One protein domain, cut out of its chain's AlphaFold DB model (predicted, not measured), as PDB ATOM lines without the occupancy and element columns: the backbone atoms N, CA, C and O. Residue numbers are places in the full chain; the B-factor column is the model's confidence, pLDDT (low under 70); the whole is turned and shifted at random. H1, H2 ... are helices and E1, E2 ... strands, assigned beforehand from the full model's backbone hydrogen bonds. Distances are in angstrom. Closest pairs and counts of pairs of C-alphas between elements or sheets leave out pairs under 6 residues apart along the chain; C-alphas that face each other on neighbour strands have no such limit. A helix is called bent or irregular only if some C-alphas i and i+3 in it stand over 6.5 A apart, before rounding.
ATOM      1  N   VAL A 100     432.972 291.107 290.895       66.44
ATOM      2  CA  VAL A 100     434.089 290.359 290.279       66.44
ATOM      3  C   VAL A 100     434.029 288.871 290.646       66.44
ATOM      4  O   VAL A 100     434.231 288.493 291.801       66.44
ATOM      5  N   HIS A 101     433.782 288.015 289.654       70.06
ATOM      6  CA  HIS A 101     433.769 286.559 289.773       70.06
ATOM      7  C   HIS A 101     435.110 285.975 289.318       70.06
ATOM      8  O   HIS A 101     435.562 286.190 288.194       70.06
ATOM      9  N   PHE A 102     435.744 285.196 290.194       71.50
ATOM     10  CA  PHE A 102     436.985 284.486 289.890       71.50
ATOM     11  C   PHE A 102     436.695 283.006 289.657       71.50
ATOM     12  O   PHE A 102     436.241 282.309 290.565       71.50
ATOM     13  N   ILE A 103     436.996 282.519 288.459       72.06
ATOM     14  CA  ILE A 103     436.606 281.193 287.988       72.06
ATOM     15  C   ILE A 103     437.826 280.523 287.382       72.06
ATOM     16  O   ILE A 103     438.161 280.763 286.228       72.06
ATOM     17  N   LYS A 104     438.500 279.661 288.149       73.62
ATOM     18  CA  LYS A 104     439.765 279.027 287.731       73.62
ATOM     19  C   LYS A 104     440.754 280.070 287.169       73.62
ATOM     20  O   LYS A 104     441.337 280.806 287.962       73.62
ATOM     21  N   ASP A 105     440.877 280.121 285.843       75.00
ATOM     22  CA  ASP A 105     441.756 280.960 285.019       75.00
ATOM     23  C   ASP A 105     441.085 282.245 284.472       75.00
ATOM     24  O   ASP A 105     441.734 283.106 283.883       75.00
ATOM     25  N   LYS A 106     439.773 282.394 284.673       81.00
ATOM     26  CA  LYS A 106     438.980 283.540 284.224       81.00
ATOM     27  C   LYS A 106     438.667 284.487 285.376       81.00
ATOM     28  O   LYS A 106     438.270 284.063 286.463       81.00
ATOM     29  N   VAL A 107     438.804 285.777 285.115       84.88
ATOM     30  CA  VAL A 107     438.361 286.867 285.984       84.88
ATOM     31  C   VAL A 107     437.278 287.614 285.232       84.88
ATOM     32  O   VAL A 107     437.552 288.179 284.181       84.88
ATOM     33  N   ALA A 108     436.051 287.594 285.738       84.12
ATOM     34  CA  ALA A 108     434.941 288.311 285.133       84.12
ATOM     35  C   ALA A 108     434.472 289.430 286.052       84.12
ATOM     36  O   ALA A 108     434.378 289.224 287.258       84.12
ATOM     37  N   GLY A 109     434.173 290.598 285.498       83.75
ATOM     38  CA  GLY A 109     433.559 291.704 286.218       83.75
ATOM     39  C   GLY A 109     432.281 292.153 285.524       83.75
ATOM     40  O   GLY A 109     432.263 292.324 284.307       83.75
ATOM     41  N   PHE A 110     431.221 292.359 286.300       82.88
ATOM     42  CA  PHE A 110     429.917 292.803 285.805       82.88
ATOM     43  C   PHE A 110     429.502 294.124 286.452       82.88
ATOM     44  O   PHE A 110     429.926 294.430 287.566       82.88
ATOM     45  N   GLY A 111     428.674 294.905 285.752       75.25
ATOM     46  CA  GLY A 111     428.155 296.174 286.274       75.25
ATOM     47  C   GLY A 111     429.195 297.295 286.283       75.25
ATOM     48  O   GLY A 111     429.329 298.019 287.272       75.25
ATOM     49  N   LEU A 112     429.951 297.431 285.189       81.56
ATOM     50  CA  LEU A 112     430.868 298.555 285.021       81.56
ATOM     51  C   LEU A 112     430.090 299.884 284.982       81.56
ATOM     52  O   LEU A 112     428.968 299.930 284.470       81.56
ATOM     53  N   PRO A 113     430.672 300.974 285.510       82.19
ATOM     54  CA  PRO A 113     430.113 302.301 285.310       82.19
ATOM     55  C   PRO A 113     430.139 302.660 283.821       82.19
ATOM     56  O   PRO A 113     431.092 302.332 283.110       82.19
ATOM     57  N   ALA A 114     429.114 303.368 283.366       85.06
ATOM     58  CA  ALA A 114     429.072 303.930 282.032       85.06
ATOM     59  C   ALA A 114     430.144 305.010 281.901       85.06
ATOM     60  O   ALA A 114     430.479 305.730 282.845       85.06
ATOM     61  N   LEU A 115     430.688 305.112 280.702       85.88
ATOM     62  CA  LEU A 115     431.729 306.041 280.331       85.88
ATOM     63  C   LEU A 115     431.092 307.170 279.532       85.88
ATOM     64  O   LEU A 115     430.623 306.961 278.414       85.88
ATOM     65  N   ARG A 116     431.083 308.378 280.097       85.69
ATOM     66  CA  ARG A 116     430.712 309.578 279.345       85.69
ATOM     67  C   ARG A 116     431.895 309.991 278.485       85.69
ATOM     68  O   ARG A 116     432.946 310.359 279.009       85.69
ATOM     69  N   LEU A 117     431.722 309.913 277.177       82.19
ATOM     70  CA  LEU A 117     432.691 310.381 276.202       82.19
ATOM     71  C   LEU A 117     432.562 311.907 276.113       82.19
ATOM     72  O   LEU A 117     431.486 312.425 275.833       82.19
ATOM     73  N   ASP A 118     433.654 312.594 276.440       79.38
ATOM     74  CA  ASP A 118     433.784 314.060 276.472       79.38
ATOM     75  C   ASP A 118     435.078 314.455 275.736       79.38
ATOM     76  O   ASP A 118     435.953 315.149 276.246       79.38
ATOM     77  N   LEU A 119     435.275 313.849 274.561       71.50
ATOM     78  CA  LEU A 119     436.494 313.959 273.749       71.50
ATOM     79  C   LEU A 119     436.188 314.680 272.429       71.50
ATOM     80  O   LEU A 119     436.556 314.212 271.356       71.50
ATOM     81  N   GLY A 120     435.455 315.794 272.512       65.56
ATOM     82  CA  GLY A 120     435.014 316.591 271.359       65.56
ATOM     83  C   GLY A 120     433.694 316.136 270.725       65.56
ATOM     84  O   GLY A 120     433.077 316.914 270.008       65.56
ATOM     85  N   LEU A 121     433.234 314.922 271.036       69.94
ATOM     86  CA  LEU A 121     431.883 314.433 270.755       69.94
ATOM     87  C   LEU A 121     431.265 313.969 272.075       69.94
ATOM     88  O   LEU A 121     431.890 313.190 272.803       69.94
ATOM     89  N   GLU A 122     430.063 314.451 272.389       81.94
ATOM     90  CA  GLU A 122     429.333 314.007 273.574       81.94
ATOM     91  C   GLU A 122     428.742 312.616 273.328       81.94
ATOM     92  O   GLU A 122     428.013 312.392 272.361       81.94
ATOM     93  N   GLY A 123     429.039 311.661 274.207       84.06
ATOM     94  CA  GLY A 123     428.517 310.304 274.080       84.06
ATOM     95  C   GLY A 123     428.457 309.541 275.395       84.06
ATOM     96  O   GLY A 123     429.017 309.954 276.410       84.06
ATOM     97  N   LEU A 124     427.772 308.402 275.374       87.56
ATOM     98  CA  LEU A 124     427.654 307.473 276.493       87.56
ATOM     99  C   LEU A 124     428.010 306.065 276.018       87.56
ATOM    100  O   LEU A 124     427.370 305.541 275.114       87.56
ATOM    101  N   LEU A 125     429.008 305.451 276.644       89.25
ATOM    102  CA  LEU A 125     429.447 304.083 276.388       89.25
ATOM    103  C   LEU A 125     429.195 303.233 277.634       89.25
ATOM    104  O   LEU A 125     429.774 303.487 278.687       89.25
ATOM    105  N   THR A 126     428.386 302.191 277.514       89.50
ATOM    106  CA  THR A 126     428.150 301.215 278.577       89.50
ATOM    107  C   THR A 126     428.691 299.855 278.162       89.50
ATOM    108  O   THR A 126     428.469 299.389 277.047       89.50
ATOM    109  N   ILE A 127     429.401 299.202 279.079       90.94
ATOM    110  CA  ILE A 127     429.890 297.833 278.917       90.94
ATOM    111  C   ILE A 127     429.250 297.007 280.029       90.94
ATOM    112  O   ILE A 127     429.486 297.272 281.209       90.94
ATOM    113  N   ARG A 128     428.430 296.013 279.682       87.00
ATOM    114  CA  ARG A 128     427.676 295.247 280.688       87.00
ATOM    115  C   ARG A 128     428.561 294.303 281.500       87.00
ATOM    116  O   ARG A 128     428.359 294.148 282.708       87.00
ATOM    117  N   GLY A 129     429.563 293.705 280.861       88.38
ATOM    118  CA  GLY A 129     430.532 292.852 281.538       88.38
ATOM    119  C   GLY A 129     431.838 292.692 280.778       88.38
ATOM    120  O   GLY A 129     431.931 292.976 279.588       88.38
ATOM    121  N   TRP A 130     432.854 292.207 281.478       91.44
ATOM    122  CA  TRP A 130     434.129 291.815 280.894       91.44
ATOM    123  C   TRP A 130     434.595 290.494 281.495       91.44
ATOM    124  O   TRP A 130     434.350 290.216 282.665       91.44
ATOM    125  N   THR A 131     435.297 289.697 280.699       90.25
ATOM    126  CA  THR A 131     435.930 288.443 281.095       90.25
ATOM    127  C   THR A 131     437.386 288.466 280.634       90.25
ATOM    128  O   THR A 131     437.669 288.466 279.441       90.25
ATOM    129  N   LEU A 132     438.334 288.444 281.563       89.25
ATOM    130  CA  LEU A 132     439.754 288.227 281.299       89.25
ATOM    131  C   LEU A 132     440.082 286.749 281.493       89.25
ATOM    132  O   LEU A 132     439.940 286.223 282.593       89.25
ATOM    133  N   SER A 133     440.562 286.085 280.448       87.31
ATOM    134  CA  SER A 133     441.133 284.738 280.542       87.31
ATOM    135  C   SER A 133     442.656 284.850 280.627       87.31
ATOM    136  O   SER A 133     443.285 285.368 279.700       87.31
ATOM    137  N   LEU A 134     443.247 284.417 281.746       79.88
ATOM    138  CA  LEU A 134     444.675 284.595 282.031       79.88
ATOM    139  C   LEU A 134     445.559 283.656 281.193       79.88
ATOM    140  O   LEU A 134     446.601 284.096 280.714       79.88
ATOM    141  N   SER A 135     445.130 282.417 280.933       75.56
ATOM    142  CA  SER A 135     445.877 281.443 280.116       75.56
ATOM    143  C   SER A 135     446.015 281.874 278.658       75.56
ATOM    144  O   SER A 135     447.071 281.723 278.044       75.56
ATOM    145  N   THR A 136     444.951 282.433 278.089       78.25
ATOM    146  CA  THR A 136     444.925 282.887 276.697       78.25
ATOM    147  C   THR A 136     445.326 284.354 276.555       78.25
ATOM    148  O   THR A 136     445.567 284.786 275.424       78.25
ATOM    149  N   LEU A 137     445.439 285.096 277.666       83.31
ATOM    150  CA  LEU A 137     445.634 286.549 277.707       83.31
ATOM    151  C   LEU A 137     444.610 287.280 276.821       83.31
ATOM    152  O   LEU A 137     444.949 288.139 276.004       83.31
ATOM    153  N   THR A 138     443.339 286.892 276.956       87.06
ATOM    154  CA  THR A 138     442.228 287.446 276.171       87.06
ATOM    155  C   THR A 138     441.238 288.168 277.069       87.06
ATOM    156  O   THR A 138     440.741 287.582 278.031       87.06
ATOM    157  N   ILE A 139     440.930 289.416 276.731       91.69
ATOM    158  CA  ILE A 139     439.870 290.212 277.351       91.69
ATOM    159  C   ILE A 139     438.661 290.156 276.424       91.69
ATOM    160  O   ILE A 139     438.746 290.601 275.286       91.69
ATOM    161  N   GLU A 140     437.552 289.614 276.897       91.56
ATOM    162  CA  GLU A 140     436.273 289.573 276.195       91.56
ATOM    163  C   GLU A 140     435.311 290.540 276.885       91.56
ATOM    164  O   GLU A 140     435.013 290.392 278.066       91.56
ATOM    165  N   LEU A 141     434.868 291.568 276.177       92.69
ATOM    166  CA  LEU A 141     433.828 292.486 276.621       92.69
ATOM    167  C   LEU A 141     432.483 291.962 276.119       92.69
ATOM    168  O   LEU A 141     432.369 291.539 274.968       92.69
ATOM    169  N   HIS A 142     431.477 292.003 276.985       91.50
ATOM    170  CA  HIS A 142     430.128 291.519 276.721       91.50
ATOM    171  C   HIS A 142     429.126 292.669 276.819       91.50
ATOM    172  O   HIS A 142     429.146 293.415 277.804       91.50
ATOM    173  N   GLY A 143     428.227 292.766 275.836       88.75
ATOM    174  CA  GLY A 143     427.154 293.762 275.799       88.75
ATOM    175  C   GLY A 143     427.697 295.188 275.804       88.75
ATOM    176  O   GLY A 143     427.616 295.885 276.816       88.75
ATOM    177  N   ILE A 144     428.303 295.590 274.691       92.38
ATOM    178  CA  ILE A 144     428.755 296.957 274.455       92.38
ATOM    179  C   ILE A 144     427.610 297.735 273.816       92.38
ATOM    180  O   ILE A 144     427.098 297.363 272.763       92.38
ATOM    181  N   GLU A 145     427.254 298.844 274.447       91.31
ATOM    182  CA  GLU A 145     426.227 299.769 273.985       91.31
ATOM    183  C   GLU A 145     426.842 301.166 273.986       91.31
ATOM    184  O   GLU A 145     427.326 301.630 275.018       91.31
ATOM    185  N   ALA A 146     426.870 301.838 272.843       90.44
ATOM    186  CA  ALA A 146     427.468 303.159 272.724       90.44
ATOM    187  C   ALA A 146     426.531 304.105 271.982       90.44
ATOM    188  O   ALA A 146     426.045 303.774 270.910       90.44
ATOM    189  N   ALA A 147     426.302 305.294 272.524       88.62
ATOM    190  CA  ALA A 147     425.551 306.351 271.868       88.62
ATOM    191  C   ALA A 147     426.435 307.584 271.708       88.62
ATOM    192  O   ALA A 147     427.035 308.045 272.680       88.62
ATOM    193  N   TYR A 148     426.495 308.122 270.497       87.12
ATOM    194  CA  TYR A 148     427.283 309.301 270.154       87.12
ATOM    195  C   TYR A 148     426.371 310.380 269.598       87.12
ATOM    196  O   TYR A 148     425.525 310.084 268.757       87.12
ATOM    197  N   ASN A 149     426.566 311.619 270.032       84.38
ATOM    198  CA  ASN A 149     425.962 312.786 269.411       84.38
ATOM    199  C   ASN A 149     426.897 313.285 268.302       84.38
ATOM    200  O   ASN A 149     428.059 313.592 268.573       84.38
ATOM    201  N   PHE A 150     426.425 313.295 267.056       73.38
ATOM    202  CA  PHE A 150     427.240 313.683 265.900       73.38
ATOM    203  C   PHE A 150     427.027 315.155 265.518       73.38
ATOM    204  O   PHE A 150     427.985 315.851 265.188       73.38
ATOM    205  N   SER A 151     425.786 315.640 265.592       70.38
ATOM    206  CA  SER A 151     425.397 317.025 265.300       70.38
ATOM    207  C   SER A 151     424.049 317.345 265.950       70.38
ATOM    208  O   SER A 151     423.361 316.436 266.408       70.38
ATOM    209  N   GLU A 152     423.638 318.618 265.952       66.69
ATOM    210  CA  GLU A 152     422.311 319.036 266.439       66.69
ATOM    211  C   GLU A 152     421.211 318.136 265.844       66.69
ATOM    212  O   GLU A 152     421.078 318.031 264.625       66.69
ATOM    213  N   GLY A 153     420.476 317.411 266.696       68.31
ATOM    214  CA  GLY A 153     419.404 316.510 266.266       68.31
ATOM    215  C   GLY A 153     419.796 315.076 265.880       68.31
ATOM    216  O   GLY A 153     418.886 314.280 265.623       68.31
ATOM    217  N   MET A 154     421.086 314.710 265.849       75.19
ATOM    218  CA  MET A 154     421.551 313.406 265.347       75.19
ATOM    219  C   MET A 154     422.352 312.607 266.367       75.19
ATOM    220  O   MET A 154     423.443 313.007 266.781       75.19
ATOM    221  N   HIS A 155     421.872 311.402 266.682       82.19
ATOM    222  CA  HIS A 155     422.629 310.465 267.497       82.19
ATOM    223  C   HIS A 155     422.769 309.093 266.839       82.19
ATOM    224  O   HIS A 155     421.830 308.540 266.270       82.19
ATOM    225  N   VAL A 156     423.971 308.535 266.943       87.75
ATOM    226  CA  VAL A 156     424.306 307.199 266.454       87.75
ATOM    227  C   VAL A 156     424.347 306.262 267.648       87.75
ATOM    228  O   VAL A 156     425.144 306.465 268.566       87.75
ATOM    229  N   ALA A 157     423.491 305.245 267.644       90.25
ATOM    230  CA  ALA A 157     423.523 304.156 268.609       90.25
ATOM    231  C   ALA A 157     424.259 302.960 267.996       90.25
ATOM    232  O   ALA A 157     423.938 302.546 266.889       90.25
ATOM    233  N   LEU A 158     425.236 302.402 268.703       92.06
ATOM    234  CA  LEU A 158     425.997 301.218 268.325       92.06
ATOM    235  C   LEU A 158     425.788 300.133 269.380       92.06
ATOM    236  O   LEU A 158     425.954 300.376 270.577       92.06
ATOM    237  N   TYR A 159     425.491 298.926 268.923       93.12
ATOM    238  CA  TYR A 159     425.278 297.745 269.746       93.12
ATOM    239  C   TYR A 159     426.221 296.632 269.291       93.12
ATOM    240  O   TYR A 159     426.363 296.371 268.095       93.12
ATOM    241  N   CYS A 160     426.868 295.962 270.241       92.94
ATOM    242  CA  CYS A 160     427.721 294.813 269.968       92.94
ATOM    243  C   CYS A 160     427.696 293.824 271.141       92.94
ATOM    244  O   CYS A 160     427.952 294.197 272.287       92.94
ATOM    245  N   ASP A 161     427.430 292.547 270.862       91.31
ATOM    246  CA  ASP A 161     427.316 291.525 271.909       91.31
ATOM    247  C   ASP A 161     428.666 291.074 272.468       91.31
ATOM    248  O   ASP A 161     428.788 290.828 273.673       91.31
ATOM    249  N   SER A 162     429.683 290.959 271.609       90.88
ATOM    250  CA  SER A 162     430.999 290.450 271.997       90.88
ATOM    251  C   SER A 162     432.147 291.170 271.295       90.88
ATOM    252  O   SER A 162     432.163 291.354 270.077       90.88
ATOM    253  N   PHE A 163     433.149 291.544 272.087       93.69
ATOM    254  CA  PHE A 163     434.379 292.167 271.613       93.69
ATOM    255  C   PHE A 163     435.569 291.550 272.337       93.69
ATOM    256  O   PHE A 163     435.709 291.686 273.550       93.69
ATOM    257  N   ALA A 164     436.433 290.858 271.605       92.88
ATOM    258  CA  ALA A 164     437.555 290.127 272.169       92.88
ATOM    259  C   ALA A 164     438.892 290.755 271.762       92.88
ATOM    260  O   ALA A 164     439.279 290.763 270.595       92.88
ATOM    261  N   ILE A 165     439.649 291.218 272.752       92.75
ATOM    262  CA  ILE A 165     441.039 291.653 272.621       92.75
ATOM    263  C   ILE A 165     441.927 290.476 273.007       92.75
ATOM    264  O   ILE A 165     441.985 290.083 274.174       92.75
ATOM    265  N   ARG A 166     442.653 289.912 272.044       89.88
ATOM    266  CA  ARG A 166     443.658 288.879 272.297       89.88
ATOM    267  C   ARG A 166     445.032 289.536 272.309       89.88
ATOM    268  O   ARG A 166     445.532 289.941 271.259       89.88
ATOM    269  N   LEU A 167     445.645 289.644 273.488       83.69
ATOM    270  CA  LEU A 167     446.941 290.305 273.634       83.69
ATOM    271  C   LEU A 167     447.982 289.629 272.725       83.69
ATOM    272  O   LEU A 167     448.196 288.417 272.787       83.69
ATOM    273  N   CYS A 168     448.601 290.427 271.856       80.25
ATOM    274  CA  CYS A 168     449.573 290.028 270.832       80.25
ATOM    275  C   CYS A 168     449.046 289.044 269.770       80.25
ATOM    276  O   CYS A 168     449.847 288.358 269.134       80.25
ATOM    277  N   ARG A 169     447.723 288.931 269.594       83.50
ATOM    278  CA  ARG A 169     447.104 287.983 268.647       83.50
ATOM    279  C   ARG A 169     445.967 288.564 267.800       83.50
ATOM    280  O   ARG A 169     445.464 287.849 266.938       83.50
ATOM    281  N   GLY A 170     445.540 289.801 268.043       88.12
ATOM    282  CA  GLY A 170     444.453 290.433 267.291       88.12
ATOM    283  C   GLY A 170     443.308 290.929 268.159       88.12
ATOM    284  O   GLY A 170     443.141 290.525 269.310       88.12
ATOM    285  N   VAL A 171     442.504 291.805 267.574       91.75
ATOM    286  CA  VAL A 171     441.219 292.239 268.119       91.75
ATOM    287  C   VAL A 171     440.140 291.700 267.196       91.75
ATOM    288  O   VAL A 171     440.191 291.935 265.992       91.75
ATOM    289  N   SER A 172     439.185 290.964 267.749       93.12
ATOM    290  CA  SER A 172     438.061 290.414 267.000       93.12
ATOM    291  C   SER A 172     436.749 290.877 267.607       93.12
ATOM    292  O   SER A 172     436.519 290.665 268.799       93.12
ATOM    293  N   THR A 173     435.885 291.448 266.783       94.06
ATOM    294  CA  THR A 173     434.543 291.885 267.173       94.06
ATOM    295  C   THR A 173     433.508 291.027 266.460       94.06
ATOM    296  O   THR A 173     433.700 290.712 265.282       94.06
ATOM    297  N   GLY A 174     432.427 290.673 267.160       91.31
ATOM    298  CA  GLY A 174     431.237 290.096 266.531       91.31
ATOM    299  C   GLY A 174     430.508 291.106 265.624       91.31
ATOM    300  O   GLY A 174     431.064 292.165 265.311       91.31
ATOM    301  N   PRO A 175     429.263 290.823 265.207       91.94
ATOM    302  CA  PRO A 175     428.476 291.766 264.421       91.94
ATOM    303  C   PRO A 175     428.229 293.057 265.212       91.94
ATOM    304  O   PRO A 175     427.880 293.030 266.397       91.94
ATOM    305  N   ILE A 176     428.440 294.196 264.555       94.19
ATOM    306  CA  ILE A 176     428.153 295.527 265.094       94.19
ATOM    307  C   ILE A 176     426.871 296.031 264.438       94.19
ATOM    308  O   ILE A 176     426.808 296.152 263.217       94.19
ATOM    309  N   HIS A 177     425.873 296.374 265.246       93.69
ATOM    310  CA  HIS A 177     424.623 296.959 264.777       93.69
ATOM    311  C   HIS A 177     424.596 298.446 265.123       93.69
ATOM    312  O   HIS A 177     424.579 298.815 266.294       93.69
ATOM    313  N   GLY A 178     424.627 299.303 264.109       92.44
ATOM    314  CA  GLY A 178     424.477 300.744 264.227       92.44
ATOM    315  C   GLY A 178     423.087 301.194 263.801       92.44
ATOM    316  O   GLY A 178     422.541 300.668 262.836       92.44
ATOM    317  N   VAL A 179     422.528 302.176 264.501       90.50
ATOM    318  CA  VAL A 179     421.269 302.827 264.135       90.50
ATOM    319  C   VAL A 179     421.432 304.337 264.258       90.50
ATOM    320  O   VAL A 179     421.809 304.839 265.323       90.50
ATOM    321  N   LEU A 180     421.142 305.057 263.179       88.88
ATOM    322  CA  LEU A 180     421.003 306.509 263.184       88.88
ATOM    323  C   LEU A 180     419.606 306.888 263.661       88.88
ATOM    324  O   LEU A 180     418.610 306.460 263.088       88.88
ATOM    325  N   LYS A 181     419.540 307.700 264.714       83.06
ATOM    326  CA  LYS A 181     418.290 308.113 265.347       83.06
ATOM    327  C   LYS A 181     418.183 309.632 265.377       83.06
ATOM    328  O   LYS A 181     419.136 310.337 265.724       83.06
ATOM    329  N   ARG A 182     416.987 310.126 265.059       72.00
ATOM    330  CA  ARG A 182     416.617 311.541 265.179       72.00
ATOM    331  C   ARG A 182     416.272 311.865 266.632       72.00
ATOM    332  O   ARG A 182     415.763 311.009 267.356       72.00
ATOM    333  N   GLU A 183     416.558 313.082 267.085       60.25
ATOM    334  CA  GLU A 183     416.159 313.540 268.420       60.25
ATOM    335  C   GLU A 183     414.633 313.548 268.595       60.25
ATOM    336  O   GLU A 183     413.946 314.535 268.353       60.25
ATOM    337  N   THR A 184     414.102 312.450 269.121       45.81
ATOM    338  CA  THR A 184     412.892 312.464 269.934       45.81
ATOM    339  C   THR A 184     413.261 312.034 271.361       45.81
ATOM    340  O   THR A 184     413.505 310.877 271.687       45.81
ATOM    341  N   PHE A 185     413.336 313.031 272.249       40.12
ATOM    342  CA  PHE A 185     413.128 312.941 273.703       40.12
ATOM    343  C   PHE A 185     414.142 312.230 274.639       40.12
ATOM    344  O   PHE A 185     414.146 312.540 275.832       40.12
ATOM    345  N   ILE A 186     415.020 311.320 274.194       48.09
ATOM    346  CA  ILE A 186     415.753 310.435 275.143       48.09
ATOM    347  C   ILE A 186     417.081 311.016 275.684       48.09
ATOM    348  O   ILE A 186     417.508 310.662 276.793       48.09
ATOM    349  N   PHE A 187     417.738 311.934 274.966       41.81
ATOM    350  CA  PHE A 187     419.027 312.499 275.410       41.81
ATOM    351  C   PHE A 187     418.851 313.613 276.464       41.81
ATOM    352  O   PHE A 187     419.529 313.611 277.495       41.81
ATOM    353  N   GLN A 188     417.863 314.499 276.281       41.53
ATOM    354  CA  GLN A 188     417.603 315.641 277.174       41.53
ATOM    355  C   GLN A 188     417.087 315.245 278.568       41.53
ATOM    356  O   GLN A 188     417.523 315.823 279.567       41.53
ATOM    357  N   LEU A 189     416.221 314.227 278.679       38.81
ATOM    358  CA  LEU A 189     415.721 313.781 279.990       38.81
ATOM    359  C   LEU A 189     416.838 313.190 280.874       38.81
ATOM    360  O   LEU A 189     416.804 313.328 282.097       38.81
ATOM    361  N   GLY A 190     417.860 312.574 280.266       42.03
ATOM    362  CA  GLY A 190     419.022 312.038 280.984       42.03
ATOM    363  C   GLY A 190     420.009 313.109 281.462       42.03
ATOM    364  O   GLY A 190     420.633 312.948 282.516       42.03
ATOM    365  N   TYR A 191     420.126 314.217 280.724       41.62
ATOM    366  CA  TYR A 191     420.983 315.346 281.093       41.62
ATOM    367  C   TYR A 191     420.468 316.063 282.351       41.62
ATOM    368  O   TYR A 191     421.237 316.384 283.257       41.62
ATOM    369  N   LEU A 192     419.147 316.240 282.453       35.38
ATOM    370  CA  LEU A 192     418.505 316.840 283.626       35.38
ATOM    371  C   LEU A 192     418.500 315.906 284.843       35.38
ATOM    372  O   LEU A 192     418.698 316.367 285.963       35.38
ATOM    373  N   ALA A 193     418.323 314.596 284.649       40.91
ATOM    374  CA  ALA A 193     418.313 313.642 285.760       40.91
ATOM    375  C   ALA A 193     419.689 313.507 286.437       40.91
ATOM    376  O   ALA A 193     419.771 313.521 287.663       40.91
ATOM    377  N   SER A 194     420.771 313.446 285.653       41.50
ATOM    378  CA  SER A 194     422.137 313.334 286.190       41.50
ATOM    379  C   SER A 194     422.599 314.605 286.907       41.50
ATOM    380  O   SER A 194     423.191 314.515 287.978       41.50
ATOM    381  N   THR A 195     422.250 315.789 286.395       44.03
ATOM    382  CA  THR A 195     422.512 317.065 287.087       44.03
ATOM    383  C   THR A 195     421.641 317.258 288.337       44.03
ATOM    384  O   THR A 195     422.093 317.859 289.313       44.03
ATOM    385  N   LEU A 196     420.412 316.724 288.359       43.41
ATOM    386  CA  LEU A 196     419.550 316.716 289.550       43.41
ATOM    387  C   LEU A 196     420.040 315.747 290.636       43.41
ATOM    388  O   LEU A 196     419.953 316.082 291.817       43.41
ATOM    389  N   MET A 241     430.125 275.935 291.894       76.12
ATOM    390  CA  MET A 241     429.067 276.908 292.191       76.12
ATOM    391  C   MET A 241     429.365 278.262 291.536       76.12
ATOM    392  O   MET A 241     428.511 278.788 290.831       76.12
ATOM    393  N   ALA A 242     430.603 278.760 291.658       74.62
ATOM    394  CA  ALA A 242     431.027 280.001 291.005       74.62
ATOM    395  C   ALA A 242     430.929 279.930 289.468       74.62
ATOM    396  O   ALA A 242     430.556 280.909 288.826       74.62
ATOM    397  N   GLN A 243     431.227 278.767 288.877       81.12
ATOM    398  CA  GLN A 243     431.036 278.525 287.445       81.12
ATOM    399  C   GLN A 243     429.552 278.593 287.056       81.12
ATOM    400  O   GLN A 243     429.211 279.265 286.090       81.12
ATOM    401  N   SER A 244     428.670 277.939 287.820       84.88
ATOM    402  CA  SER A 244     427.226 277.957 287.560       84.88
ATOM    403  C   SER A 244     426.642 279.368 287.660       84.88
ATOM    404  O   SER A 244     425.881 279.775 286.787       84.88
ATOM    405  N   GLU A 245     427.036 280.143 288.676       81.75
ATOM    406  CA  GLU A 245     426.648 281.553 288.820       81.75
ATOM    407  C   GLU A 245     427.124 282.404 287.643       81.75
ATOM    408  O   GLU A 245     426.342 283.157 287.068       81.75
ATOM    409  N   TYR A 246     428.381 282.251 287.229       83.88
ATOM    410  CA  TYR A 246     428.899 282.952 286.059       83.88
ATOM    411  C   TYR A 246     428.155 282.586 284.781       83.88
ATOM    412  O   TYR A 246     427.780 283.473 284.020       83.88
ATOM    413  N   ASP A 247     427.901 281.298 284.552       86.38
ATOM    414  CA  ASP A 247     427.175 280.854 283.368       86.38
ATOM    415  C   ASP A 247     425.722 281.353 283.400       86.38
ATOM    416  O   ASP A 247     425.170 281.687 282.354       86.38
ATOM    417  N   LYS A 248     425.106 281.470 284.587       88.31
ATOM    418  CA  LYS A 248     423.797 282.123 284.765       88.31
ATOM    419  C   LYS A 248     423.854 283.605 284.391       88.31
ATOM    420  O   LYS A 248     423.021 284.040 283.601       88.31
ATOM    421  N   ILE A 249     424.836 284.362 284.888       84.88
ATOM    422  CA  ILE A 249     424.997 285.792 284.564       84.88
ATOM    423  C   ILE A 249     425.271 285.976 283.069       84.88
ATOM    424  O   ILE A 249     424.651 286.816 282.427       84.88
ATOM    425  N   ARG A 250     426.151 285.158 282.485       84.94
ATOM    426  CA  ARG A 250     426.463 285.197 281.052       84.94
ATOM    427  C   ARG A 250     425.235 284.891 280.197       84.94
ATOM    428  O   ARG A 250     425.003 285.588 279.215       84.94
ATOM    429  N   ARG A 251     424.439 283.884 280.576       88.38
ATOM    430  CA  ARG A 251     423.158 283.597 279.913       88.38
ATOM    431  C   ARG A 251     422.203 284.778 280.034       88.38
ATOM    432  O   ARG A 251     421.660 285.176 279.018       88.38
ATOM    433  N   ASN A 252     422.077 285.378 281.218       88.56
ATOM    434  CA  ASN A 252     421.234 286.555 281.430       88.56
ATOM    435  C   ASN A 252     421.665 287.732 280.532       88.56
ATOM    436  O   ASN A 252     420.840 288.318 279.838       88.56
ATOM    437  N   LEU A 253     422.966 288.034 280.460       86.12
ATOM    438  CA  LEU A 253     423.495 289.071 279.569       86.12
ATOM    439  C   LEU A 253     423.162 288.803 278.098       86.12
ATOM    440  O   LEU A 253     422.797 289.726 277.379       86.12
ATOM    441  N   HIS A 254     423.257 287.545 277.672       85.56
ATOM    442  CA  HIS A 254     422.920 287.145 276.313       85.56
ATOM    443  C   HIS A 254     421.412 287.256 276.037       85.56
ATOM    444  O   HIS A 254     421.010 287.828 275.033       85.56
ATOM    445  N   THR A 255     420.557 286.774 276.944       87.50
ATOM    446  CA  THR A 255     419.088 286.800 276.784       87.50
ATOM    447  C   THR A 255     418.490 288.199 276.921       87.50
ATOM    448  O   THR A 255     417.414 288.471 276.396       87.50
ATOM    449  N   THR A 256     419.156 289.093 277.652       87.06
ATOM    450  CA  THR A 256     418.741 290.496 277.803       87.06
ATOM    451  C   THR A 256     419.375 291.415 276.764       87.06
ATOM    452  O   THR A 256     419.097 292.612 276.780       87.06
ATOM    453  N   SER A 257     420.222 290.903 275.863       87.44
ATOM    454  CA  SER A 257     420.721 291.709 274.751       87.44
ATOM    455  C   SER A 257     419.565 292.063 273.811       87.44
ATOM    456  O   SER A 257     418.837 291.160 273.384       87.44
ATOM    457  N   PRO A 258     419.388 293.350 273.452       86.12
ATOM    458  CA  PRO A 258     418.362 293.739 272.492       86.12
ATOM    459  C   PRO A 258     418.610 293.064 271.138       86.12
ATOM    460  O   PRO A 258     417.667 292.569 270.530       86.12
ATOM    461  N   ILE A 259     419.874 292.957 270.706       88.62
ATOM    462  CA  ILE A 259     420.245 292.314 269.438       88.62
ATOM    463  C   ILE A 259     419.704 290.887 269.410       88.62
ATOM    464  O   ILE A 259     418.972 290.526 268.494       88.62
ATOM    465  N   GLN A 260     420.009 290.103 270.445       88.94
ATOM    466  CA  GLN A 260     419.615 288.702 270.501       88.94
ATOM    467  C   GLN A 260     418.091 288.529 270.538       88.94
ATOM    468  O   GLN A 260     417.550 287.705 269.803       88.94
ATOM    469  N   GLN A 261     417.384 289.342 271.329       89.44
ATOM    470  CA  GLN A 261     415.920 289.292 271.406       89.44
ATOM    471  C   GLN A 261     415.255 289.570 270.054       89.44
ATOM    472  O   GLN A 261     414.290 288.899 269.680       89.44
ATOM    473  N   TYR A 262     415.748 290.563 269.311       87.38
ATOM    474  CA  TYR A 262     415.189 290.905 268.004       87.38
ATOM    475  C   TYR A 262     415.643 289.956 266.901       87.38
ATOM    476  O   TYR A 262     414.846 289.667 266.006       87.38
ATOM    477  N   ARG A 263     416.860 289.416 266.991       87.25
ATOM    478  CA  ARG A 263     417.351 288.371 266.094       87.25
ATOM    479  C   ARG A 263     416.474 287.126 266.183       87.25
ATOM    480  O   ARG A 263     415.934 286.711 265.166       87.25
ATOM    481  N   GLU A 264     416.223 286.613 267.389       86.25
ATOM    482  CA  GLU A 264     415.363 285.436 267.609       86.25
ATOM    483  C   GLU A 264     413.930 285.659 267.096       86.25
ATOM    484  O   GLU A 264     413.350 284.795 266.439       86.25
ATOM    485  N   ARG A 265     413.359 286.852 267.322       84.44
ATOM    486  CA  ARG A 265     412.031 287.214 266.789       84.44
ATOM    487  C   ARG A 265     411.996 287.295 265.266       84.44
ATOM    488  O   ARG A 265     410.957 287.033 264.671       84.44
ATOM    489  N   THR A 266     413.091 287.714 264.643       80.38
ATOM    490  CA  THR A 266     413.191 287.870 263.186       80.38
ATOM    491  C   THR A 266     413.426 286.524 262.514       80.38
ATOM    492  O   THR A 266     412.740 286.206 261.549       80.38
ATOM    493  N   GLU A 267     414.291 285.680 263.077       81.38
ATOM    494  CA  GLU A 267     414.507 284.302 262.620       81.38
ATOM    495  C   GLU A 267     413.231 283.444 262.714       81.38
ATOM    496  O   GLU A 267     413.029 282.550 261.899       81.38
ATOM    497  N   ALA A 268     412.330 283.738 263.659       78.88
ATOM    498  CA  ALA A 268     411.026 283.077 263.745       78.88
ATOM    499  C   ALA A 268     410.026 283.512 262.650       78.88
ATOM    500  O   ALA A 268     409.096 282.768 262.342       78.88
ATOM    501  N   GLN A 269     410.180 284.719 262.092       71.06
ATOM    502  CA  GLN A 269     409.251 285.313 261.118       71.06
ATOM    503  C   GLN A 269     409.724 285.144 259.672       71.06
ATOM    504  O   GLN A 269     408.906 285.017 258.761       71.06
ATOM    505  N   THR A 270     411.035 285.148 259.451       61.12
ATOM    506  CA  THR A 270     411.645 285.082 258.124       61.12
ATOM    507  C   THR A 270     412.230 283.681 257.903       61.12
ATOM    508  O   THR A 270     412.964 283.198 258.764       61.12
ATOM    509  N   PRO A 271     411.957 282.993 256.773       62.91
ATOM    510  CA  PRO A 271     412.642 281.739 256.450       62.91
ATOM    511  C   PRO A 271     414.167 281.960 256.395       62.91
ATOM    512  O   PRO A 271     414.591 283.098 256.184       62.91
ATOM    513  N   PRO A 272     414.999 280.907 256.538       55.97
ATOM    514  CA  PRO A 272     416.461 281.001 256.623       55.97
ATOM    515  C   PRO A 272     417.096 281.389 255.275       55.97
ATOM    516  O   PRO A 272     417.824 280.621 254.652       55.97
ATOM    517  N   GLN A 273     416.787 282.583 254.786       54.91
ATOM    518  CA  GLN A 273     417.355 283.165 253.588       54.91
ATOM    519  C   GLN A 273     418.255 284.324 253.998       54.91
ATOM    520  O   GLN A 273     417.772 285.373 254.407       54.91
ATOM    521  N   LEU A 274     419.557 284.093 253.822       73.94
ATOM    522  CA  LEU A 274     420.658 285.050 253.906       73.94
ATOM    523  C   LEU A 274     420.759 285.800 255.249       73.94
ATOM    524  O   LEU A 274     419.982 286.702 255.539       73.94
ATOM    525  N   GLU A 275     421.797 285.494 256.029       82.88
ATOM    526  CA  GLU A 275     422.123 286.161 257.306       82.88
ATOM    527  C   GLU A 275     422.145 287.701 257.211       82.88
ATOM    528  O   GLU A 275     421.812 288.402 258.160       82.88
ATOM    529  N   GLN A 276     422.449 288.253 256.036       84.88
ATOM    530  CA  GLN A 276     422.394 289.696 255.782       84.88
ATOM    531  C   GLN A 276     420.975 290.264 255.966       84.88
ATOM    532  O   GLN A 276     420.803 291.299 256.606       84.88
ATOM    533  N   LYS A 277     419.939 289.558 255.490       86.75
ATOM    534  CA  LYS A 277     418.540 289.997 255.627       86.75
ATOM    535  C   LYS A 277     418.080 289.981 257.079       86.75
ATOM    536  O   LYS A 277     417.381 290.896 257.507       86.75
ATOM    537  N   THR A 278     418.491 288.971 257.849       87.12
ATOM    538  CA  THR A 278     418.146 288.896 259.274       87.12
ATOM    539  C   THR A 278     418.840 290.002 260.066       87.12
ATOM    540  O   THR A 278     418.204 290.609 260.928       87.12
ATOM    541  N   ARG A 279     420.096 290.344 259.736       88.25
ATOM    542  CA  ARG A 279     420.797 291.502 260.321       88.25
ATOM    543  C   ARG A 279     420.102 292.822 260.001       88.25
ATOM    544  O   ARG A 279     419.895 293.620 260.911       88.25
ATOM    545  N   ALA A 280     419.699 293.027 258.749       88.62
ATOM    546  CA  ALA A 280     419.001 294.238 258.329       88.62
ATOM    547  C   ALA A 280     417.672 294.439 259.066       88.62
ATOM    548  O   ALA A 280     417.472 295.484 259.681       88.62
ATOM    549  N   ALA A 281     416.822 293.412 259.101       87.81
ATOM    550  CA  ALA A 281     415.562 293.449 259.845       87.81
ATOM    551  C   ALA A 281     415.772 293.573 261.369       87.81
ATOM    552  O   ALA A 281     414.971 294.184 262.075       87.81
ATOM    553  N   THR A 282     416.875 293.039 261.906       89.75
ATOM    554  CA  THR A 282     417.237 293.263 263.316       89.75
ATOM    555  C   THR A 282     417.576 294.737 263.564       89.75
ATOM    556  O   THR A 282     417.095 295.310 264.538       89.75
ATOM    557  N   CYS A 283     418.349 295.374 262.679       88.69
ATOM    558  CA  CYS A 283     418.705 296.795 262.767       88.69
ATOM    559  C   CYS A 283     417.502 297.743 262.684       88.69
ATOM    560  O   CYS A 283     417.469 298.731 263.412       88.69
ATOM    561  N   GLU A 284     416.510 297.434 261.852       88.62
ATOM    562  CA  GLU A 284     415.235 298.165 261.809       88.62
ATOM    563  C   GLU A 284     414.530 298.114 263.175       88.62
ATOM    564  O   GLU A 284     414.203 299.139 263.772       88.62
ATOM    565  N   LYS A 285     414.378 296.916 263.752       87.94
ATOM    566  CA  LYS A 285     413.732 296.748 265.064       87.94
ATOM    567  C   LYS A 285     414.522 297.400 266.208       87.94
ATOM    568  O   LYS A 285     413.922 297.844 267.188       87.94
ATOM    569  N   LEU A 286     415.851 297.498 266.087       87.44
ATOM    570  CA  LEU A 286     416.716 298.205 267.043       87.44
ATOM    571  C   LEU A 286     416.484 299.724 267.060       87.44
ATOM    572  O   LEU A 286     416.892 300.395 268.015       87.44
ATOM    573  N   GLU A 287     415.806 300.285 266.060       84.81
ATOM    574  CA  GLU A 287     415.456 301.701 266.056       84.81
ATOM    575  C   GLU A 287     414.504 302.075 267.191       84.81
ATOM    576  O   GLU A 287     414.726 303.074 267.875       84.81
ATOM    577  N   GLN A 288     413.535 301.205 267.479       82.50
ATOM    578  CA  GLN A 288     412.546 301.392 268.546       82.50
ATOM    579  C   GLN A 288     413.158 301.322 269.955       82.50
ATOM    580  O   GLN A 288     412.561 301.778 270.931       82.50
ATOM    581  N   VAL A 289     414.348 300.732 270.087       83.56
ATOM    582  CA  VAL A 289     415.055 300.598 271.366       83.56
ATOM    583  C   VAL A 289     415.638 301.959 271.763       83.56
ATOM    584  O   VAL A 289     416.089 302.705 270.903       83.56
ATOM    585  N   PRO A 290     415.712 302.345 273.044       81.12
ATOM    586  CA  PRO A 290     416.520 303.502 273.440       81.12
ATOM    587  C   PRO A 290     417.995 303.343 273.018       81.12
ATOM    588  O   PRO A 290     418.525 302.236 272.970       81.12
ATOM    589  N   SER A 291     418.698 304.448 272.754       81.31
ATOM    590  CA  SER A 291     420.095 304.451 272.266       81.31
ATOM    591  C   SER A 291     421.069 303.708 273.195       81.31
ATOM    592  O   SER A 291     422.040 303.123 272.735       81.31
ATOM    593  N   VAL A 292     420.780 303.699 274.500       81.44
ATOM    594  CA  VAL A 292     421.455 302.868 275.509       81.44
ATOM    595  C   VAL A 292     420.372 302.244 276.396       81.44
ATOM    596  O   VAL A 292     419.875 302.938 277.294       81.44
ATOM    597  N   PRO A 293     419.937 300.996 276.127       76.31
ATOM    598  CA  PRO A 293     418.882 300.331 276.884       76.31
ATOM    599  C   PRO A 293     419.314 299.972 278.299       76.31
ATOM    600  O   PRO A 293     418.532 300.153 279.230       76.31
ATOM    601  N   HIS A 294     420.561 299.544 278.497       79.06
ATOM    602  CA  HIS A 294     421.057 299.165 279.813       79.06
ATOM    603  C   HIS A 294     421.943 300.277 280.366       79.06
ATOM    604  O   HIS A 294     423.157 300.290 280.177       79.06
ATOM    605  N   ARG A 295     421.340 301.246 281.065       68.44
ATOM    606  CA  ARG A 295     422.099 302.318 281.725       68.44
ATOM    607  C   ARG A 295     422.609 301.869 283.090       68.44
ATOM    608  O   ARG A 295     421.847 301.423 283.940       68.44
ATOM    609  N   SER A 296     423.901 302.056 283.338       70.56
ATOM    610  CA  SER A 296     424.466 301.885 284.678       70.56
ATOM    611  C   SER A 296     424.135 303.085 285.574       70.56
ATOM    612  O   SER A 296     424.185 304.225 285.113       70.56
ATOM    613  N   ARG A 297     423.938 302.859 286.879       69.88
ATOM    614  CA  ARG A 297     423.697 303.925 287.877       69.88
ATOM    615  C   ARG A 297     424.893 304.862 288.111       69.88
ATOM    616  O   ARG A 297     424.735 305.924 288.696       69.88
ATOM    617  N   ARG A 298     426.107 304.467 287.711       76.75
ATOM    618  CA  ARG A 298     427.339 305.248 287.902       76.75
ATOM    619  C   ARG A 298     427.899 305.647 286.548       76.75
ATOM    620  O   ARG A 298     428.026 304.791 285.684       76.75
ATOM    621  N   CYS A 299     428.273 306.910 286.391       79.94
ATOM    622  CA  CYS A 299     428.879 307.417 285.168       79.94
ATOM    623  C   CYS A 299     430.230 308.060 285.488       79.94
ATOM    624  O   CYS A 299     430.333 308.847 286.429       79.94
ATOM    625  N   ILE A 300     431.268 307.707 284.733       84.44
ATOM    626  CA  ILE A 300     432.613 308.273 284.864       84.44
ATOM    627  C   ILE A 300     432.962 308.972 283.556       84.44
ATOM    628  O   ILE A 300     432.735 308.435 282.471       84.44
ATOM    629  N   LYS A 301     433.537 310.172 283.643       84.62
ATOM    630  CA  LYS A 301     434.033 310.876 282.461       84.62
ATOM    631  C   LYS A 301     435.243 310.140 281.888       84.62
ATOM    632  O   LYS A 301     436.212 309.861 282.597       84.62
ATOM    633  N   ALA A 302     435.203 309.860 280.589       83.88
ATOM    634  CA  ALA A 302     436.302 309.226 279.876       83.88
ATOM    635  C   ALA A 302     437.570 310.090 279.910       83.88
ATOM    636  O   ALA A 302     438.666 309.544 279.998       83.88
ATOM    637  N   SER A 303     437.425 311.422 279.928       82.31
ATOM    638  CA  SER A 303     438.537 312.363 280.096       82.31
ATOM    639  C   SER A 303     439.298 312.131 281.400       82.31
ATOM    640  O   SER A 303     440.517 312.077 281.369       82.31
ATOM    641  N   THR A 304     438.620 311.865 282.519       84.56
ATOM    642  CA  THR A 304     439.278 311.595 283.809       84.56
ATOM    643  C   THR A 304     440.115 310.313 283.779       84.56
ATOM    644  O   THR A 304     441.241 310.282 284.279       84.56
ATOM    645  N   ILE A 305     439.597 309.246 283.161       82.75
ATOM    646  CA  ILE A 305     440.350 307.991 282.988       82.75
ATOM    647  C   ILE A 305     441.525 308.215 282.041       82.75
ATOM    648  O   ILE A 305     442.641 307.761 282.308       82.75
ATOM    649  N   LEU A 306     441.281 308.927 280.942       80.94
ATOM    650  CA  LEU A 306     442.307 309.219 279.963       80.94
ATOM    651  C   LEU A 306     443.400 310.089 280.574       80.94
ATOM    652  O   LEU A 306     444.552 309.760 280.380       80.94
ATOM    653  N   GLU A 307     443.095 311.120 281.356       84.06
ATOM    654  CA  GLU A 307     444.070 311.955 282.070       84.06
ATOM    655  C   GLU A 307     444.936 311.134 283.027       84.06
ATOM    656  O   GLU A 307     446.165 311.271 283.035       84.06
ATOM    657  N   PHE A 308     444.316 310.221 283.778       82.31
ATOM    658  CA  PHE A 308     445.038 309.319 284.667       82.31
ATOM    659  C   PHE A 308     446.018 308.427 283.889       82.31
ATOM    660  O   PHE A 308     447.205 308.383 284.212       82.31
ATOM    661  N   ILE A 309     445.560 307.773 282.817       76.19
ATOM    662  CA  ILE A 309     446.402 306.917 281.962       76.19
ATOM    663  C   ILE A 309     447.450 307.750 281.206       76.19
ATOM    664  O   ILE A 309     448.600 307.354 281.038       76.19
ATOM    665  N   GLN A 310     447.070 308.928 280.741       74.88
ATOM    666  CA  GLN A 310     447.882 309.772 279.888       74.88
ATOM    667  C   GLN A 310     449.008 310.443 280.672       74.88
ATOM    668  O   GLN A 310     450.080 310.621 280.108       74.88
ATOM    669  N   SER A 311     448.819 310.799 281.942       76.62
ATOM    670  CA  SER A 311     449.860 311.457 282.744       76.62
ATOM    671  C   SER A 311     451.120 310.590 282.887       76.62
ATOM    672  O   SER A 311     452.220 311.035 282.544       76.62
ATOM    673  N   TRP A 312     450.970 309.323 283.287       72.56
ATOM    674  CA  TRP A 312     452.106 308.406 283.434       72.56
ATOM    675  C   TRP A 312     452.700 307.995 282.077       72.56
ATOM    676  O   TRP A 312     453.925 307.979 281.922       72.56
ATOM    677  N   LEU A 313     451.855 307.734 281.067       72.94
ATOM    678  CA  LEU A 313     452.313 307.379 279.720       72.94
ATOM    679  C   LEU A 313     453.032 308.541 279.035       72.94
ATOM    680  O   LEU A 313     454.093 308.334 278.449       72.94
ATOM    681  N   ARG A 314     452.509 309.771 279.123       72.50
ATOM    682  CA  ARG A 314     453.172 310.961 278.569       72.50
ATOM    683  C   ARG A 314     454.511 311.186 279.243       72.50
ATOM    684  O   ARG A 314     455.479 311.449 278.539       72.50
ATOM    685  N   GLN A 315     454.620 311.052 280.564       76.19
ATOM    686  CA  GLN A 315     455.905 311.232 281.246       76.19
ATOM    687  C   GLN A 315     456.948 310.189 280.810       76.19
ATOM    688  O   GLN A 315     458.122 310.523 280.636       76.19
ATOM    689  N   LEU A 316     456.523 308.943 280.584       73.62
ATOM    690  CA  LEU A 316     457.397 307.873 280.106       73.62
ATOM    691  C   LEU A 316     457.806 308.066 278.635       73.62
ATOM    692  O   LEU A 316     458.992 308.004 278.307       73.62
ATOM    693  N   PHE A 317     456.841 308.315 277.747       75.25
ATOM    694  CA  PHE A 317     457.075 308.387 276.303       75.25
ATOM    695  C   PHE A 317     457.651 309.722 275.834       75.25
ATOM    696  O   PHE A 317     458.426 309.727 274.879       75.25
ATOM    697  N   SER A 318     457.383 310.829 276.535       73.25
ATOM    698  CA  SER A 318     458.017 312.127 276.242       73.25
ATOM    699  C   SER A 318     459.536 312.063 276.360       73.25
ATOM    700  O   SER A 318     460.247 312.641 275.543       73.25
ATOM    701  N   ARG A 319     460.052 311.307 277.334       77.88
ATOM    702  CA  ARG A 319     461.496 311.113 277.523       77.88
ATOM    703  C   ARG A 319     462.095 310.100 276.549       77.88
ATOM    704  O   ARG A 319     463.301 310.113 276.331       77.88
ATOM    705  N   MET A 320     461.274 309.212 275.984       80.44
ATOM    706  CA  MET A 320     461.711 308.075 275.170       80.44
ATOM    707  C   MET A 320     460.779 307.848 273.957       80.44
ATOM    708  O   MET A 320     460.095 306.821 273.884       80.44
TER     709      MET A 320
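What this domain is: This is residues 100 to 196 and 241 to 320 of the 596 residues of an uncharacterized protein of Zymoseptoria brevis (UniProt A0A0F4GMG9). A large, twisted wall of nine strands, built round the long bent strands E4, E5 and E6, has H2 and H4 over one face, with H3 between them only grazing the sheet. After H4 the link of residues 289 to 298 runs back across that face to E9, at the edge beside E3, and from there H5 leaves the wall as an arm whose residues 307 to 319 stick out; residues 188 to 193 of H1 also stand free. The printed part has 177 residues, with five named helices and nine named strands in the order E1 to E8, H1 to H4, E9, H5. The sheet is branched, its neighbours antiparallel but for the parallel pair E3 and E9, and the class is mixed, helices and strands. The whole is compact, with a radius of gyration of the C-alphas of 18.3 A, and spans 59 by 45 by 33 A.

How they stand to each other: Begin at E1, residues 100 to 103, which forms a hairpin with E2, residues 106 to 110; N 101 and O 108 are 2.7 A apart, within hydrogen-bond range. Next come E3, residues 114 to 118, and E4, residues 122 to 133. E2 and E3 lie on one side of E4, with N 107 and O 132 2.8 A apart and N 115 and O 125 2.7 A apart. On the other side of E4 is E5, residues 138 to 151, with N 131 and O 140 2.7 A apart. E6, residues 154 to 166, is antiparallel to E5, with N 158 and O 146 at 2.7 A. E7, residues 170 to 173, and E8, residues 176 to 182, lie on the other side of E6 from E5; N 164 and O 172, and N 159 and O 177, are each 2.8 A apart. E3 to E7 make a meander, each strand the antiparallel neighbour of the one before. H1, residues 186 to 196, is only just on the sheet, with 5 pairs of C-alphas within 10 A, and only grazes it. H2, residues 241 to 255, has a height over the sheet of 9.3 A. H3, residues 258 to 267, touches H4, residues 275 to 288, at a steep tilt of 52 degrees, opposite ways; their closest C-alphas, of Arg 263 and Thr 282, are 5.6 A apart. H4 is on the same face as H2, over E8, at a height of 7.7 A. E9, residues 299 to 301, is parallel to E3, with N 300 and O 114 at 2.8 A. H5, residues 302 to 319, only grazes the sheet; its closest C-alpha to E3 is that of Ala 302, 5.3 A from that of Leu 117. Every O i to N i+4 pair is within hydrogen-bond range in H2 and H3, against 6 of 7 in H1, 9 of 10 in H4 and 12 of 14 in H5.

Where its parts are: Find C-alpha 100 at (434.089, 290.359, 290.279), where E1 begins. E4 measures 32.3 A from first to last C-alpha and bends by 58 degrees at residue 128; E5 measures 35.7 A and bends by 68 degrees at 143; E6 measures 33.7 A and bends by 69 degrees at 161. E7 runs on into E8 at 52 degrees. H2 begins at C-alpha 241, at (429.067, 276.908, 292.191), and measures 20.9 A; H4 measures 21.2 A. H5, 25.4 A long with a kink of 38 degrees near residue 309, ends at C-alpha 319, at (461.496, 311.113, 277.523).

The domain as a whole: The C-alphas farthest apart, of Pro 271 and Arg 319, are 60.8 A apart. Residues 197 to 240 are not printed, and C-alphas 196 and 241 across that cut are 41.0 A apart. Of the links that are printed whole, H3 to H4 and H4 to E9 are short and the others tight. The mean pLDDT of the printed part is 79.6; 25 residues are under 70, among them 183 to 196.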